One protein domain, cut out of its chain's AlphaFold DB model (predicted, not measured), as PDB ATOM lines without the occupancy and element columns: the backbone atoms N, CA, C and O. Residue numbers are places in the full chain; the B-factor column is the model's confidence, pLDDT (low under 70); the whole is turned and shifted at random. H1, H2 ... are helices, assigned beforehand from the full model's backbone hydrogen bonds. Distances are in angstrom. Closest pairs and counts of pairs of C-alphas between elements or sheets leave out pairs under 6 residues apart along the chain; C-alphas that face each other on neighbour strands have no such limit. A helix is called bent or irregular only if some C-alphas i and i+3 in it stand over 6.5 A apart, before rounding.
ATOM      1  N   LYS A   2      -7.910 -45.077  12.308       65.12
ATOM      2  CA  LYS A   2      -8.950 -46.022  11.823       65.12
ATOM      3  C   LYS A   2      -8.793 -47.470  12.330       65.12
ATOM      4  O   LYS A   2      -9.756 -48.055  12.807       65.12
ATOM      5  N   ILE A   3      -7.572 -48.008  12.291       75.69
ATOM      6  CA  ILE A   3      -7.264 -49.386  12.722       75.69
ATOM      7  C   ILE A   3      -7.517 -49.579  14.226       75.69
ATOM      8  O   ILE A   3      -8.129 -50.565  14.620       75.69
ATOM      9  N   ALA A   4      -7.125 -48.610  15.062       78.25
ATOM     10  CA  ALA A   4      -7.387 -48.654  16.504       78.25
ATOM     11  C   ALA A   4      -8.896 -48.663  16.812       78.25
ATOM     12  O   ALA A   4      -9.351 -49.445  17.642       78.25
ATOM     13  N   GLY A   5      -9.684 -47.858  16.087       75.00
ATOM     14  CA  GLY A   5     -11.146 -47.869  16.193       75.00
ATOM     15  C   GLY A   5     -11.772 -49.190  15.737       75.00
ATOM     16  O   GLY A   5     -12.687 -49.690  16.386       75.00
ATOM     17  N   ALA A   6     -11.254 -49.796  14.666       79.44
ATOM     18  CA  ALA A   6     -11.726 -51.089  14.180       79.44
ATOM     19  C   ALA A   6     -11.447 -52.235  15.164       79.44
ATOM     20  O   ALA A   6     -12.351 -53.017  15.448       79.44
ATOM     21  N   PHE A   7     -10.236 -52.308  15.730       82.81
ATOM     22  CA  PHE A   7      -9.907 -53.288  16.771       82.81
ATOM     23  C   PHE A   7     -10.765 -53.097  18.019       82.81
ATOM     24  O   PHE A   7     -11.259 -54.077  18.571       82.81
ATOM     25  N   TYR A   8     -10.994 -51.849  18.432       79.62
ATOM     26  CA  TYR A   8     -11.855 -51.552  19.571       79.62
ATOM     27  C   TYR A   8     -13.304 -51.999  19.328       79.62
ATOM     28  O   TYR A   8     -13.904 -52.618  20.200       79.62
ATOM     29  N   LEU A   9     -13.854 -51.760  18.134       78.00
ATOM     30  CA  LEU A   9     -15.201 -52.211  17.762       78.00
ATOM     31  C   LEU A   9     -15.305 -53.730  17.629       78.00
ATOM     32  O   LEU A   9     -16.307 -54.304  18.051       78.00
ATOM     33  N   ALA A  10     -14.281 -54.385  17.079       81.38
ATOM     34  CA  ALA A  10     -14.226 -55.839  17.007       81.38
ATOM     35  C   ALA A  10     -14.186 -56.452  18.411       81.38
ATOM     36  O   ALA A  10     -14.969 -57.352  18.701       81.38
ATOM     37  N   TYR A  11     -13.352 -55.906  19.302       82.44
ATOM     38  CA  TYR A  11     -13.341 -56.266  20.715       82.44
ATOM     39  C   TYR A  11     -14.730 -56.071  21.336       82.44
ATOM     40  O   TYR A  11     -15.289 -57.020  21.868       82.44
ATOM     41  N   LEU A  12     -15.346 -54.891  21.193       77.62
ATOM     42  CA  LEU A  12     -16.669 -54.602  21.755       77.62
ATOM     43  C   LEU A  12     -17.757 -55.556  21.226       77.62
ATOM     44  O   LEU A  12     -18.597 -56.025  21.994       77.62
ATOM     45  N   GLY A  13     -17.733 -55.862  19.926       78.19
ATOM     46  CA  GLY A  13     -18.663 -56.776  19.263       78.19
ATOM     47  C   GLY A  13     -18.511 -58.223  19.731       78.19
ATOM     48  O   GLY A  13     -19.499 -58.876  20.055       78.19
ATOM     49  N   ILE A  14     -17.276 -58.714  19.852       80.88
ATOM     50  CA  ILE A  14     -16.982 -60.053  20.379       80.88
ATOM     51  C   ILE A  14     -17.417 -60.135  21.846       80.88
ATOM     52  O   ILE A  14     -18.171 -61.033  22.210       80.88
ATOM     53  N   THR A  15     -17.039 -59.168  22.679       78.00
ATOM     54  CA  THR A  15     -17.393 -59.160  24.106       78.00
ATOM     55  C   THR A  15     -18.908 -59.092  24.319       78.00
ATOM     56  O   THR A  15     -19.426 -59.760  25.208       78.00
ATOM     57  N   THR A  16     -19.649 -58.356  23.481       74.62
ATOM     58  CA  THR A  16     -21.126 -58.303  23.543       74.62
ATOM     59  C   THR A  16     -21.809 -59.571  23.028       74.62
ATOM     60  O   THR A  16     -22.874 -59.923  23.534       74.62
ATOM     61  N   LEU A  17     -21.205 -60.291  22.075       76.56
ATOM     62  CA  LEU A  17     -21.696 -61.590  21.599       76.56
ATOM     63  C   LEU A  17     -21.416 -62.736  22.577       76.56
ATOM     64  O   LEU A  17     -22.241 -63.641  22.696       76.56
ATOM     65  N   LEU A  18     -20.269 -62.704  23.262       74.00
ATOM     66  CA  LEU A  18     -19.873 -63.709  24.254       74.00
ATOM     67  C   LEU A  18     -20.432 -63.421  25.656       74.00
ATOM     68  O   LEU A  18     -20.333 -64.278  26.536       74.00
ATOM     69  N   ALA A  19     -21.036 -62.249  25.879       67.44
ATOM     70  CA  ALA A  19     -21.664 -61.903  27.147       67.44
ATOM     71  C   ALA A  19     -22.822 -62.869  27.462       67.44
ATOM     72  O   ALA A  19     -23.867 -62.876  26.805       67.44
ATOM     73  N   LYS A  20     -22.615 -63.702  28.491       55.69
ATOM     74  CA  LYS A  20     -23.580 -64.702  28.976       55.69
ATOM     75  C   LYS A  20     -24.785 -64.051  29.669       55.69
ATOM     76  O   LYS A  20     -25.881 -64.604  29.636       55.69
ATOM     77  N   GLU A  21     -24.583 -62.861  30.228       58.56
ATOM     78  CA  GLU A  21     -25.627 -61.998  30.775       58.56
ATOM     79  C   GLU A  21     -25.833 -60.762  29.903       58.56
ATOM     80  O   GLU A  21     -24.930 -60.303  29.198       58.56
ATOM     81  N   SER A  22     -27.042 -60.203  29.936       54.81
ATOM     82  CA  SER A  22     -27.318 -58.977  29.208       54.81
ATOM     83  C   SER A  22     -26.553 -57.801  29.805       54.81
ATOM     84  O   SER A  22     -26.973 -57.244  30.811       54.81
ATOM     85  N   THR A  23     -25.510 -57.333  29.127       55.38
ATOM     86  CA  THR A  23     -24.859 -56.038  29.408       55.38
ATOM     87  C   THR A  23     -25.824 -54.846  29.382       55.38
ATOM     88  O   THR A  23     -25.537 -53.816  29.979       55.38
ATOM     89  N   LEU A  24     -26.965 -54.972  28.690       53.97
ATOM     90  CA  LEU A  24     -28.037 -53.964  28.658       53.97
ATOM     91  C   LEU A  24     -28.784 -53.839  29.992       53.97
ATOM     92  O   LEU A  24     -29.405 -52.817  30.264       53.97
ATOM     93  N   VAL A  25     -28.747 -54.893  30.801       53.78
ATOM     94  CA  VAL A  25     -29.438 -55.006  32.081       53.78
ATOM     95  C   VAL A  25     -28.507 -55.773  33.015       53.78
ATOM     96  O   VAL A  25     -28.809 -56.887  33.426       53.78
ATOM     97  N   SER A  26     -27.320 -55.232  33.283       50.16
ATOM     98  CA  SER A  26     -26.484 -55.776  34.354       50.16
ATOM     99  C   SER A  26     -27.087 -55.335  35.690       50.16
ATOM    100  O   SER A  26     -27.213 -54.129  35.910       50.16
ATOM    101  N   GLN A  35     -24.740 -38.294  40.834       83.69
ATOM    102  CA  GLN A  35     -23.728 -37.292  40.507       83.69
ATOM    103  C   GLN A  35     -22.765 -37.760  39.414       83.69
ATOM    104  O   GLN A  35     -22.486 -36.984  38.504       83.69
ATOM    105  N   ASP A  36     -22.292 -39.006  39.455       82.25
ATOM    106  CA  ASP A  36     -21.364 -39.550  38.456       82.25
ATOM    107  C   ASP A  36     -22.057 -39.746  37.108       82.25
ATOM    108  O   ASP A  36     -21.486 -39.443  36.060       82.25
ATOM    109  N   LEU A  37     -23.318 -40.191  37.124       80.31
ATOM    110  CA  LEU A  37     -24.168 -40.280  35.934       80.31
ATOM    111  C   LEU A  37     -24.393 -38.899  35.304       80.31
ATOM    112  O   LEU A  37     -24.253 -38.742  34.086       80.31
ATOM    113  N   TYR A  38     -24.689 -37.886  36.123       81.38
ATOM    114  CA  TYR A  38     -24.823 -36.506  35.663       81.38
ATOM    115  C   TYR A  38     -23.507 -35.969  35.094       81.38
ATOM    116  O   TYR A  38     -23.499 -35.418  33.992       81.38
ATOM    117  N   LEU A  39     -22.386 -36.165  35.795       85.50
ATOM    118  CA  LEU A  39     -21.074 -35.702  35.350       85.50
ATOM    119  C   LEU A  39     -20.654 -36.387  34.051       85.50
ATOM    120  O   LEU A  39     -20.153 -35.724  33.150       85.50
ATOM    121  N   GLN A  40     -20.892 -37.691  33.918       81.44
ATOM    122  CA  GLN A  40     -20.603 -38.431  32.698       81.44
ATOM    123  C   GLN A  40     -21.438 -37.908  31.525       81.44
ATOM    124  O   GLN A  40     -20.894 -37.692  30.440       81.44
ATOM    125  N   GLY A  41     -22.737 -37.666  31.726       81.25
ATOM    126  CA  GLY A  41     -23.613 -37.079  30.711       81.25
ATOM    127  C   GLY A  41     -23.186 -35.664  30.315       81.25
ATOM    128  O   GLY A  41     -23.094 -35.354  29.124       81.25
ATOM    129  N   LEU A  42     -22.853 -34.827  31.300       82.50
ATOM    130  CA  LEU A  42     -22.358 -33.467  31.104       82.50
ATOM    131  C   LEU A  42     -21.037 -33.472  30.334       82.50
ATOM    132  O   LEU A  42     -20.938 -32.833  29.290       82.50
ATOM    133  N   LEU A  43     -20.044 -34.227  30.805       82.62
ATOM    134  CA  LEU A  43     -18.737 -34.334  30.168       82.62
ATOM    135  C   LEU A  43     -18.869 -34.875  28.752       82.62
ATOM    136  O   LEU A  43     -18.291 -34.293  27.848       82.62
ATOM    137  N   THR A  44     -19.672 -35.916  28.524       78.62
ATOM    138  CA  THR A  44     -19.894 -36.469  27.176       78.62
ATOM    139  C   THR A  44     -20.534 -35.442  26.244       78.62
ATOM    140  O   THR A  44     -20.181 -35.375  25.068       78.62
ATOM    141  N   SER A  45     -21.451 -34.623  26.758       75.88
ATOM    142  CA  SER A  45     -22.112 -33.571  25.979       75.88
ATOM    143  C   SER A  45     -21.163 -32.411  25.666       75.88
ATOM    144  O   SER A  45     -21.127 -31.940  24.532       75.88
ATOM    145  N   VAL A  46     -20.352 -31.983  26.638       78.12
ATOM    146  CA  VAL A  46     -19.380 -30.887  26.497       78.12
ATOM    147  C   VAL A  46     -18.184 -31.299  25.632       78.12
ATOM    148  O   VAL A  46     -17.757 -30.530  24.774       78.12
ATOM    149  N   LEU A  47     -17.671 -32.526  25.788       76.25
ATOM    150  CA  LEU A  47     -16.602 -33.090  24.952       76.25
ATOM    151  C   LEU A  47     -17.066 -33.446  23.538       76.25
ATOM    152  O   LEU A  47     -16.258 -33.950  22.763       76.25
ATOM    153  N   ASN A  48     -18.332 -33.220  23.179       73.31
ATOM    154  CA  ASN A  48     -18.822 -33.431  21.826       73.31
ATOM    155  C   ASN A  48     -18.690 -32.127  21.013       73.31
ATOM    156  O   ASN A  48     -19.655 -31.361  20.912       73.31
ATOM    157  N   PRO A  49     -17.530 -31.853  20.372       71.94
ATOM    158  CA  PRO A  49     -17.321 -30.607  19.637       71.94
ATOM    159  C   PRO A  49     -18.281 -30.472  18.456       71.94
ATOM    160  O   PRO A  49     -18.438 -29.382  17.919       71.94
ATOM    161  N   LYS A  50     -18.942 -31.558  18.038       74.44
ATOM    162  CA  LYS A  50     -19.863 -31.557  16.904       74.44
ATOM    163  C   LYS A  50     -21.029 -30.598  17.118       74.44
ATOM    164  O   LYS A  50     -21.439 -29.950  16.163       74.44
ATOM    165  N   VAL A  51     -21.539 -30.491  18.347       73.56
ATOM    166  CA  VAL A  51     -22.636 -29.567  18.669       73.56
ATOM    167  C   VAL A  51     -22.153 -28.123  18.544       73.56
ATOM    168  O   VAL A  51     -22.770 -27.332  17.838       73.56
ATOM    169  N   ALA A  52     -21.003 -27.801  19.141       74.94
ATOM    170  CA  ALA A  52     -20.402 -26.472  19.045       74.94
ATOM    171  C   ALA A  52     -20.074 -26.086  17.591       74.94
ATOM    172  O   ALA A  52     -20.401 -24.985  17.159       74.94
ATOM    173  N   LEU A  53     -19.493 -27.004  16.813       79.12
ATOM    174  CA  LEU A  53     -19.171 -26.802  15.397       79.12
ATOM    175  C   LEU A  53     -20.425 -26.646  14.530       79.12
ATOM    176  O   LEU A  53     -20.426 -25.825  13.614       79.12
ATOM    177  N   PHE A  54     -21.491 -27.401  14.817       79.38
ATOM    178  CA  PHE A  54     -22.785 -27.240  14.156       79.38
ATOM    179  C   PHE A  54     -23.331 -25.834  14.395       79.38
ATOM    180  O   PHE A  54     -23.627 -25.132  13.433       79.38
ATOM    181  N   PHE A  55     -23.379 -25.382  15.650       74.81
ATOM    182  CA  PHE A  55     -23.813 -24.023  15.959       74.81
ATOM    183  C   PHE A  55     -22.921 -22.977  15.301       74.81
ATOM    184  O   PHE A  55     -23.435 -22.094  14.633       74.81
ATOM    185  N   LEU A  56     -21.600 -23.100  15.387       75.31
ATOM    186  CA  LEU A  56     -20.690 -22.130  14.779       75.31
ATOM    187  C   LEU A  56     -20.840 -22.045  13.249       75.31
ATOM    188  O   LEU A  56     -20.639 -20.979  12.679       75.31
ATOM    189  N   SER A  57     -21.216 -23.146  12.589       76.69
ATOM    190  CA  SER A  57     -21.386 -23.192  11.130       76.69
ATOM    191  C   SER A  57     -22.770 -22.727  10.671       76.69
ATOM    192  O   SER A  57     -22.883 -22.042   9.659       76.69
ATOM    193  N   PHE A  58     -23.828 -23.093  11.398       73.31
ATOM    194  CA  PHE A  58     -25.213 -22.820  11.004       73.31
ATOM    195  C   PHE A  58     -25.746 -21.504  11.569       73.31
ATOM    196  O   PHE A  58     -26.472 -20.793  10.889       73.31
ATOM    197  N   LEU A  59     -25.375 -21.140  12.794       69.38
ATOM    198  CA  LEU A  59     -25.864 -19.935  13.455       69.38
ATOM    199  C   LEU A  59     -25.577 -18.631  12.682       69.38
ATOM    200  O   LEU A  59     -26.521 -17.861  12.512       69.38
ATOM    201  N   PRO A  60     -24.358 -18.358  12.167       66.81
ATOM    202  CA  PRO A  60     -24.117 -17.130  11.408       66.81
ATOM    203  C   PRO A  60     -24.928 -17.067  10.106       66.81
ATOM    204  O   PRO A  60     -25.224 -15.976   9.640       66.81
ATOM    205  N   GLN A  61     -25.349 -18.207   9.542       66.50
ATOM    206  CA  GLN A  61     -26.199 -18.230   8.344       66.50
ATOM    207  C   GLN A  61     -27.632 -17.748   8.624       66.50
ATOM    208  O   GLN A  61     -28.313 -17.296   7.708       66.50
ATOM    209  N   PHE A  74     -31.612 -14.440  17.786       76.50
ATOM    210  CA  PHE A  74     -30.694 -15.408  18.386       76.50
ATOM    211  C   PHE A  74     -31.267 -16.011  19.674       76.50
ATOM    212  O   PHE A  74     -31.225 -17.229  19.847       76.50
ATOM    213  N   MET A  75     -31.863 -15.188  20.548       81.31
ATOM    214  CA  MET A  75     -32.538 -15.697  21.747       81.31
ATOM    215  C   MET A  75     -33.717 -16.603  21.392       81.31
ATOM    216  O   MET A  75     -33.855 -17.672  21.980       81.31
ATOM    217  N   LEU A  76     -34.541 -16.210  20.416       84.19
ATOM    218  CA  LEU A  76     -35.697 -17.002  19.996       84.19
ATOM    219  C   LEU A  76     -35.260 -18.366  19.441       84.19
ATOM    220  O   LEU A  76     -35.778 -19.396  19.864       84.19
ATOM    221  N   LEU A  77     -34.257 -18.377  18.557       80.44
ATOM    222  CA  LEU A  77     -33.710 -19.600  17.971       80.44
ATOM    223  C   LEU A  77     -33.090 -20.511  19.040       80.44
ATOM    224  O   LEU A  77     -33.317 -21.722  19.029       80.44
ATOM    225  N   GLY A  78     -32.350 -19.930  19.990       81.94
ATOM    226  CA  GLY A  78     -31.767 -20.647  21.122       81.94
ATOM    227  C   GLY A  78     -32.829 -21.273  22.025       81.94
ATOM    228  O   GLY A  78     -32.734 -22.457  22.346       81.94
ATOM    229  N   VAL A  79     -33.873 -20.518  22.384       86.81
ATOM    230  CA  VAL A  79     -34.990 -21.022  23.196       86.81
ATOM    231  C   VAL A  79     -35.713 -22.144  22.466       86.81
ATOM    232  O   VAL A  79     -35.862 -23.218  23.037       86.81
ATOM    233  N   THR A  80     -36.096 -21.958  21.199       86.50
ATOM    234  CA  THR A  80     -36.754 -23.015  20.418       86.50
ATOM    235  C   THR A  80     -35.892 -24.272  20.351       86.50
ATOM    236  O   THR A  80     -36.394 -25.363  20.610       86.50
ATOM    237  N   PHE A  81     -34.590 -24.138  20.085       83.94
ATOM    238  CA  PHE A  81     -33.676 -25.277  20.052       83.94
ATOM    239  C   PHE A  81     -33.622 -26.017  21.394       83.94
ATOM    240  O   PHE A  81     -33.773 -27.239  21.433       83.94
ATOM    241  N   VAL A  82     -33.440 -25.291  22.502       85.31
ATOM    242  CA  VAL A  82     -33.375 -25.881  23.845       85.31
ATOM    243  C   VAL A  82     -34.704 -26.534  24.212       85.31
ATOM    244  O   VAL A  82     -34.704 -27.652  24.723       85.31
ATOM    245  N   THR A  83     -35.837 -25.896  23.923       90.62
ATOM    246  CA  THR A  83     -37.168 -26.439  24.217       90.62
ATOM    247  C   THR A  83     -37.435 -27.709  23.420       90.62
ATOM    248  O   THR A  83     -37.804 -28.723  24.011       90.62
ATOM    249  N   THR A  84     -37.211 -27.704  22.104       89.38
ATOM    250  CA  THR A  84     -37.416 -28.891  21.263       89.38
ATOM    251  C   THR A  84     -36.457 -30.016  21.645       89.38
ATOM    252  O   THR A  84     -36.884 -31.163  21.762       89.38
ATOM    253  N   GLY A  85     -35.185 -29.701  21.908       86.19
ATOM    254  CA  GLY A  85     -34.198 -30.677  22.370       86.19
ATOM    255  C   GLY A  85     -34.571 -31.288  23.720       86.19
ATOM    256  O   GLY A  85     -34.536 -32.506  23.874       86.19
ATOM    257  N   THR A  86     -35.010 -30.467  24.675       87.00
ATOM    258  CA  THR A  86     -35.460 -30.932  25.996       87.00
ATOM    259  C   THR A  86     -36.704 -31.804  25.882       87.00
ATOM    260  O   THR A  86     -36.745 -32.878  26.475       87.00
ATOM    261  N   LEU A  87     -37.696 -31.394  25.084       92.25
ATOM    262  CA  LEU A  87     -38.907 -32.181  24.847       92.25
ATOM    263  C   LEU A  87     -38.559 -33.550  24.247       92.25
ATOM    264  O   LEU A  87     -39.055 -34.576  24.704       92.25
ATOM    265  N   TRP A  88     -37.661 -33.571  23.261       89.88
ATOM    266  CA  TRP A  88     -37.190 -34.800  22.635       89.88
ATOM    267  C   TRP A  88     -36.450 -35.710  23.622       89.88
ATOM    268  O   TRP A  88     -36.742 -36.904  23.698       89.88
ATOM    269  N   CYS A  89     -35.541 -35.153  24.425       85.50
ATOM    270  CA  CYS A  89     -34.839 -35.893  25.473       85.50
ATOM    271  C   CYS A  89     -35.806 -36.463  26.517       85.50
ATOM    272  O   CYS A  89     -35.671 -37.624  26.892       85.50
ATOM    273  N   LEU A  90     -36.809 -35.695  26.950       87.00
ATOM    274  CA  LEU A  90     -37.832 -36.170  27.884       87.00
ATOM    275  C   LEU A  90     -38.635 -37.330  27.294       87.00
ATOM    276  O   LEU A  90     -38.805 -38.349  27.960       87.00
ATOM    277  N   LEU A  91     -39.072 -37.220  26.037       89.31
ATOM    278  CA  LEU A  91     -39.754 -38.313  25.343       89.31
ATOM    279  C   LEU A  91     -38.875 -39.567  25.276       89.31
ATOM    280  O   LEU A  91     -39.352 -40.659  25.581       89.31
ATOM    281  N   LEU A  92     -37.588 -39.415  24.949       86.25
ATOM    282  CA  LEU A  92     -36.631 -40.521  24.947       86.25
ATOM    283  C   LEU A  92     -36.472 -41.155  26.330       86.25
ATOM    284  O   LEU A  92     -36.454 -42.379  26.420       86.25
ATOM    285  N   VAL A  93     -36.379 -40.365  27.401       84.94
ATOM    286  CA  VAL A  93     -36.260 -40.880  28.775       84.94
ATOM    287  C   VAL A  93     -37.515 -41.649  29.181       84.94
ATOM    288  O   VAL A  93     -37.403 -42.759  29.700       84.94
ATOM    289  N   LEU A  94     -38.704 -41.112  28.899       84.50
ATOM    290  CA  LEU A  94     -39.977 -41.770  29.209       84.50
ATOM    291  C   LEU A  94     -40.118 -43.102  28.462       84.50
ATOM    292  O   LEU A  94     -40.430 -44.128  29.071       84.50
ATOM    293  N   PHE A  95     -39.819 -43.114  27.160       84.56
ATOM    294  CA  PHE A  95     -39.823 -44.341  26.364       84.56
ATOM    295  C   PHE A  95     -38.760 -45.332  26.832       84.56
ATOM    296  O   PHE A  95     -39.051 -46.518  26.969       84.56
ATOM    297  N   SER A  96     -37.540 -44.864  27.101       79.69
ATOM    298  CA  SER A  96     -36.425 -45.701  27.546       79.69
ATOM    299  C   SER A  96     -36.704 -46.341  28.904       79.69
ATOM    300  O   SER A  96     -36.440 -47.527  29.082       79.69
ATOM    301  N   SER A  97     -37.308 -45.608  29.841       76.94
ATOM    302  CA  SER A  97     -37.699 -46.134  31.153       76.94
ATOM    303  C   SER A  97     -38.731 -47.263  31.026       76.94
ATOM    304  O   SER A  97     -38.524 -48.363  31.550       76.94
ATOM    305  N   GLY A  98     -39.793 -47.049  30.240       74.19
ATOM    306  CA  GLY A  98     -40.804 -48.078  29.975       74.19
ATOM    307  C   GLY A  98     -40.236 -49.297  29.239       74.19
ATOM    308  O   GLY A  98     -40.494 -50.441  29.615       74.19
ATOM    309  N   MET A  99     -39.397 -49.052  28.233       75.12
ATOM    310  CA  MET A  99     -38.718 -50.079  27.445       75.12
ATOM    311  C   MET A  99     -37.760 -50.907  28.313       75.12
ATOM    312  O   MET A  99     -37.794 -52.132  28.269       75.12
ATOM    313  N   THR A 100     -36.971 -50.269  29.179       71.25
ATOM    314  CA  THR A 100     -36.032 -50.947  30.090       71.25
ATOM    315  C   THR A 100     -36.758 -51.888  31.049       71.25
ATOM    316  O   THR A 100     -36.312 -53.020  31.250       71.25
ATOM    317  N   ASN A 101     -37.910 -51.477  31.590       70.00
ATOM    318  CA  ASN A 101     -38.739 -52.345  32.429       70.00
ATOM    319  C   ASN A 101     -39.326 -53.531  31.650       70.00
ATOM    320  O   ASN A 101     -39.331 -54.652  32.159       70.00
ATOM    321  N   PHE A 102     -39.767 -53.320  30.407       72.38
ATOM    322  CA  PHE A 102     -40.254 -54.396  29.538       72.38
ATOM    323  C   PHE A 102     -39.143 -55.395  29.158       72.38
ATOM    324  O   PHE A 102     -39.351 -56.610  29.190       72.38
ATOM    325  N   LEU A 103     -37.939 -54.900  28.859       69.81
ATOM    326  CA  LEU A 103     -36.757 -55.708  28.549       69.81
ATOM    327  C   LEU A 103     -36.241 -56.495  29.756       69.81
ATOM    328  O   LEU A 103     -35.888 -57.665  29.608       69.81
ATOM    329  N   ARG A 104     -36.265 -55.908  30.960       67.94
ATOM    330  CA  ARG A 104     -35.935 -56.604  32.219       67.94
ATOM    331  C   ARG A 104     -36.780 -57.861  32.428       67.94
ATOM    332  O   ARG A 104     -36.270 -58.863  32.914       67.94
ATOM    333  N   GLN A 105     -38.048 -57.833  32.018       69.31
ATOM    334  CA  GLN A 105     -38.971 -58.959  32.190       69.31
ATOM    335  C   GLN A 105     -38.811 -60.063  31.128       69.31
ATOM    336  O   GLN A 105     -39.248 -61.192  31.347       69.31
ATOM    337  N   ARG A 106     -38.186 -59.784  29.973       74.00
ATOM    338  CA  ARG A 106     -38.051 -60.739  28.856       74.00
ATOM    339  C   ARG A 106     -36.593 -60.977  28.459       74.00
ATOM    340  O   ARG A 106     -36.131 -60.500  27.426       74.00
ATOM    341  N   SER A 107     -35.924 -61.864  29.197       69.94
ATOM    342  CA  SER A 107     -34.533 -62.300  28.958       69.94
ATOM    343  C   SER A 107     -34.219 -62.683  27.493       69.94
ATOM    344  O   SER A 107     -33.170 -62.315  26.964       69.94
ATOM    345  N   ARG A 108     -35.154 -63.329  26.771       74.56
ATOM    346  CA  ARG A 108     -34.962 -63.669  25.342       74.56
ATOM    347  C   ARG A 108     -34.819 -62.441  24.435       74.56
ATOM    348  O   ARG A 108     -34.027 -62.482  23.497       74.56
ATOM    349  N   VAL A 109     -35.572 -61.369  24.695       75.19
ATOM    350  CA  VAL A 109     -35.538 -60.136  23.883       75.19
ATOM    351  C   VAL A 109     -34.220 -59.407  24.114       75.19
ATOM    352  O   VAL A 109     -33.553 -59.024  23.157       75.19
ATOM    353  N   THR A 110     -33.790 -59.311  25.370       71.56
ATOM    354  CA  THR A 110     -32.517 -58.689  25.744       71.56
ATOM    355  C   THR A 110     -31.324 -59.436  25.147       71.56
ATOM    356  O   THR A 110     -30.400 -58.814  24.627       71.56
ATOM    357  N   HIS A 111     -31.365 -60.772  25.128       72.62
ATOM    358  CA  HIS A 111     -30.320 -61.582  24.502       72.62
ATOM    359  C   HIS A 111     -30.300 -61.435  22.968       72.62
ATOM    360  O   HIS A 111     -29.229 -61.384  22.362       72.62
ATOM    361  N   MET A 112     -31.468 -61.308  22.326       79.81
ATOM    362  CA  MET A 112     -31.554 -61.033  20.887       79.81
ATOM    363  C   MET A 112     -31.007 -59.638  20.544       79.81
ATOM    364  O   MET A 112     -30.233 -59.512  19.599       79.81
ATOM    365  N   MET A 113     -31.332 -58.612  21.339       77.00
ATOM    366  CA  MET A 113     -30.774 -57.264  21.174       77.00
ATOM    367  C   MET A 113     -29.255 -57.245  21.344       77.00
ATOM    368  O   MET A 113     -28.576 -56.615  20.540       77.00
ATOM    369  N   ASN A 114     -28.707 -57.983  22.313       76.75
ATOM    370  CA  ASN A 114     -27.258 -58.119  22.464       76.75
ATOM    371  C   ASN A 114     -26.596 -58.721  21.222       76.75
ATOM    372  O   ASN A 114     -25.575 -58.206  20.769       76.75
ATOM    373  N   LYS A 115     -27.198 -59.759  20.626       80.38
ATOM    374  CA  LYS A 115     -26.687 -60.349  19.381       80.38
ATOM    375  C   LYS A 115     -26.735 -59.375  18.209       80.38
ATOM    376  O   LYS A 115     -25.771 -59.296  17.452       80.38
ATOM    377  N   VAL A 116     -27.822 -58.616  18.080       84.38
ATOM    378  CA  VAL A 116     -27.958 -57.589  17.038       84.38
ATOM    379  C   VAL A 116     -26.921 -56.481  17.234       84.38
ATOM    380  O   VAL A 116     -26.200 -56.166  16.293       84.38
ATOM    381  N   CYS A 117     -26.775 -55.940  18.446       82.31
ATOM    382  CA  CYS A 117     -25.780 -54.910  18.754       82.31
ATOM    383  C   CYS A 117     -24.344 -55.398  18.516       82.31
ATOM    384  O   CYS A 117     -23.568 -54.702  17.866       82.31
ATOM    385  N   GLY A 118     -23.996 -56.601  18.983       80.25
ATOM    386  CA  GLY A 118     -22.673 -57.188  18.758       80.25
ATOM    387  C   GLY A 118     -22.388 -57.443  17.276       80.25
ATOM    388  O   GLY A 118     -21.299 -57.134  16.790       80.25
ATOM    389  N   GLY A 119     -23.398 -57.901  16.530       85.69
ATOM    390  CA  GLY A 119     -23.342 -58.020  15.075       85.69
ATOM    391  C   GLY A 119     -23.109 -56.674  14.389       85.69
ATOM    392  O   GLY A 119     -22.230 -56.578  13.539       85.69
ATOM    393  N   ILE A 120     -23.825 -55.622  14.798       86.75
ATOM    394  CA  ILE A 120     -23.655 -54.255  14.282       86.75
ATOM    395  C   ILE A 120     -22.251 -53.720  14.586       86.75
ATOM    396  O   ILE A 120     -21.643 -53.123  13.700       86.75
ATOM    397  N   TYR A 121     -21.707 -53.943  15.786       82.81
ATOM    398  CA  TYR A 121     -20.347 -53.512  16.128       82.81
ATOM    399  C   TYR A 121     -19.284 -54.214  15.290       82.81
ATOM    400  O   TYR A 121     -18.375 -53.549  14.793       82.81
ATOM    401  N   LEU A 122     -19.422 -55.522  15.063       84.25
ATOM    402  CA  LEU A 122     -18.549 -56.252  14.144       84.25
ATOM    403  C   LEU A 122     -18.680 -55.730  12.712       84.25
ATOM    404  O   LEU A 122     -17.666 -55.471  12.067       84.25
ATOM    405  N   LEU A 123     -19.908 -55.511  12.237       87.62
ATOM    406  CA  LEU A 123     -20.173 -54.956  10.909       87.62
ATOM    407  C   LEU A 123     -19.542 -53.571  10.753       87.62
ATOM    408  O   LEU A 123     -18.887 -53.313   9.751       87.62
ATOM    409  N   LEU A 124     -19.685 -52.695  11.749       84.06
ATOM    410  CA  LEU A 124     -19.059 -51.371  11.780       84.06
ATOM    411  C   LEU A 124     -17.534 -51.456  11.830       84.06
ATOM    412  O   LEU A 124     -16.877 -50.696  11.124       84.06
ATOM    413  N   GLY A 125     -16.968 -52.375  12.614       81.50
ATOM    414  CA  GLY A 125     -15.526 -52.616  12.670       81.50
ATOM    415  C   GLY A 125     -14.970 -53.033  11.307       81.50
ATOM    416  O   GLY A 125     -14.020 -52.423  10.817       81.50
ATOM    417  N   VAL A 126     -15.625 -53.991  10.645       84.75
ATOM    418  CA  VAL A 126     -15.290 -54.418   9.276       84.75
ATOM    419  C   VAL A 126     -15.488 -53.272   8.287       84.75
ATOM    420  O   VAL A 126     -14.622 -53.035   7.446       84.75
ATOM    421  N   LYS A 127     -16.582 -52.511   8.407       83.75
ATOM    422  CA  LYS A 127     -16.867 -51.369   7.535       83.75
ATOM    423  C   LYS A 127     -15.804 -50.284   7.673       83.75
ATOM    424  O   LYS A 127     -15.394 -49.717   6.678       83.75
ATOM    425  N   ILE A 128     -15.314 -49.993   8.875       82.94
ATOM    426  CA  ILE A 128     -14.246 -49.000   9.078       82.94
ATOM    427  C   ILE A 128     -12.929 -49.444   8.436       82.94
ATOM    428  O   ILE A 128     -12.177 -48.591   7.968       82.94
ATOM    429  N   LEU A 129     -12.671 -50.753   8.377       78.31
ATOM    430  CA  LEU A 129     -11.514 -51.312   7.674       78.31
ATOM    431  C   LEU A 129     -11.690 -51.299   6.151       78.31
ATOM    432  O   LEU A 129     -10.713 -51.101   5.443       78.31
ATOM    433  N   THR A 130     -12.917 -51.482   5.655       79.75
ATOM    434  CA  THR A 130     -13.237 -51.478   4.211       79.75
ATOM    435  C   THR A 130     -13.570 -50.096   3.649       79.75
ATOM    436  O   THR A 130     -13.565 -49.918   2.434       79.75
ATOM    437  N   VAL A 131     -13.831 -49.094   4.496       73.31
ATOM    438  CA  VAL A 131     -13.978 -47.685   4.094       73.31
ATOM    439  C   VAL A 131     -12.587 -47.103   3.817       73.31
ATOM    440  O   VAL A 131     -11.985 -46.356   4.602       73.31
TER     441      VAL A 131
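What this domain is: This is residues 2 to 26, 35 to 61 and 74 to 131 of the 133 residues of the protein "LysE type translocator" of Pelosinus propionicus DSM 13327 (UniProt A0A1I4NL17). Two helices, H1 and H5, lie side by side and run opposite ways as one arm of an open V, and the very long H4, meeting H5 near its beginning, makes the other arm. H2 and H3 form a small angled piece over the open part of the V, and residues 35 to 58 of it stand free. The printed part has 110 residues, with five named helices in the order H1 H2 H3 H4 H5, no named strand, and the class all helix. It is loose, with a radius of gyration of the C-alphas of 18.4 A and spans of 50 by 38 by 24 A.

How they stand to each other: Start at H1, residues 2 to 18, which touches H5, residues 107 to 130, at a shallow tilt of 21 degrees, opposite ways; their closest C-alphas, of Gly 13 and Gly 118, are 4.1 A apart. Next come H2, residues 35 to 46, and H3, residues 49 to 61, which meet only through their tight link of 2 residues. H3 is only just irregular: C-alphas 57 and 60 are 6.7 A apart. H3 is only just apart from H4, residues 74 to 105, with the closest C-alphas 8.3 A apart. H4 and H5 only just touch, only at the corner, with 3 pairs of C-alphas within 8 A; the closest, Leu 103 and Thr 110, are 5.9 A apart. Their tilt is steep, 53 degrees, opposite ways. In H1, H2, H4 and H5 every O i to N i+4 pair is within hydrogen-bond range; in H3, 7 of 9 are.

Where its parts are: Find C-alpha 2 at (-8.950, -46.022, 11.823), where H1 begins its 24.2 A. H4 begins at C-alpha 74, (-30.694, -15.408, 18.386), and runs 46.4 A. H5 runs 34.4 A to C-alpha 130 at (-13.237, -51.478, 4.211). H2 is 16.0 A long and H3 19.0 A.

The domain as a whole: The C-alphas farthest apart, of Lys 20 and Phe 74, are 50.9 A apart. Residues 27 to 34 and 62 to 73 are not printed; the gaps between C-alphas are 19.7 A and 11.4 A. Mean pLDDT of the printed part is 77.6, and residues 19 to 26 are among those under 70.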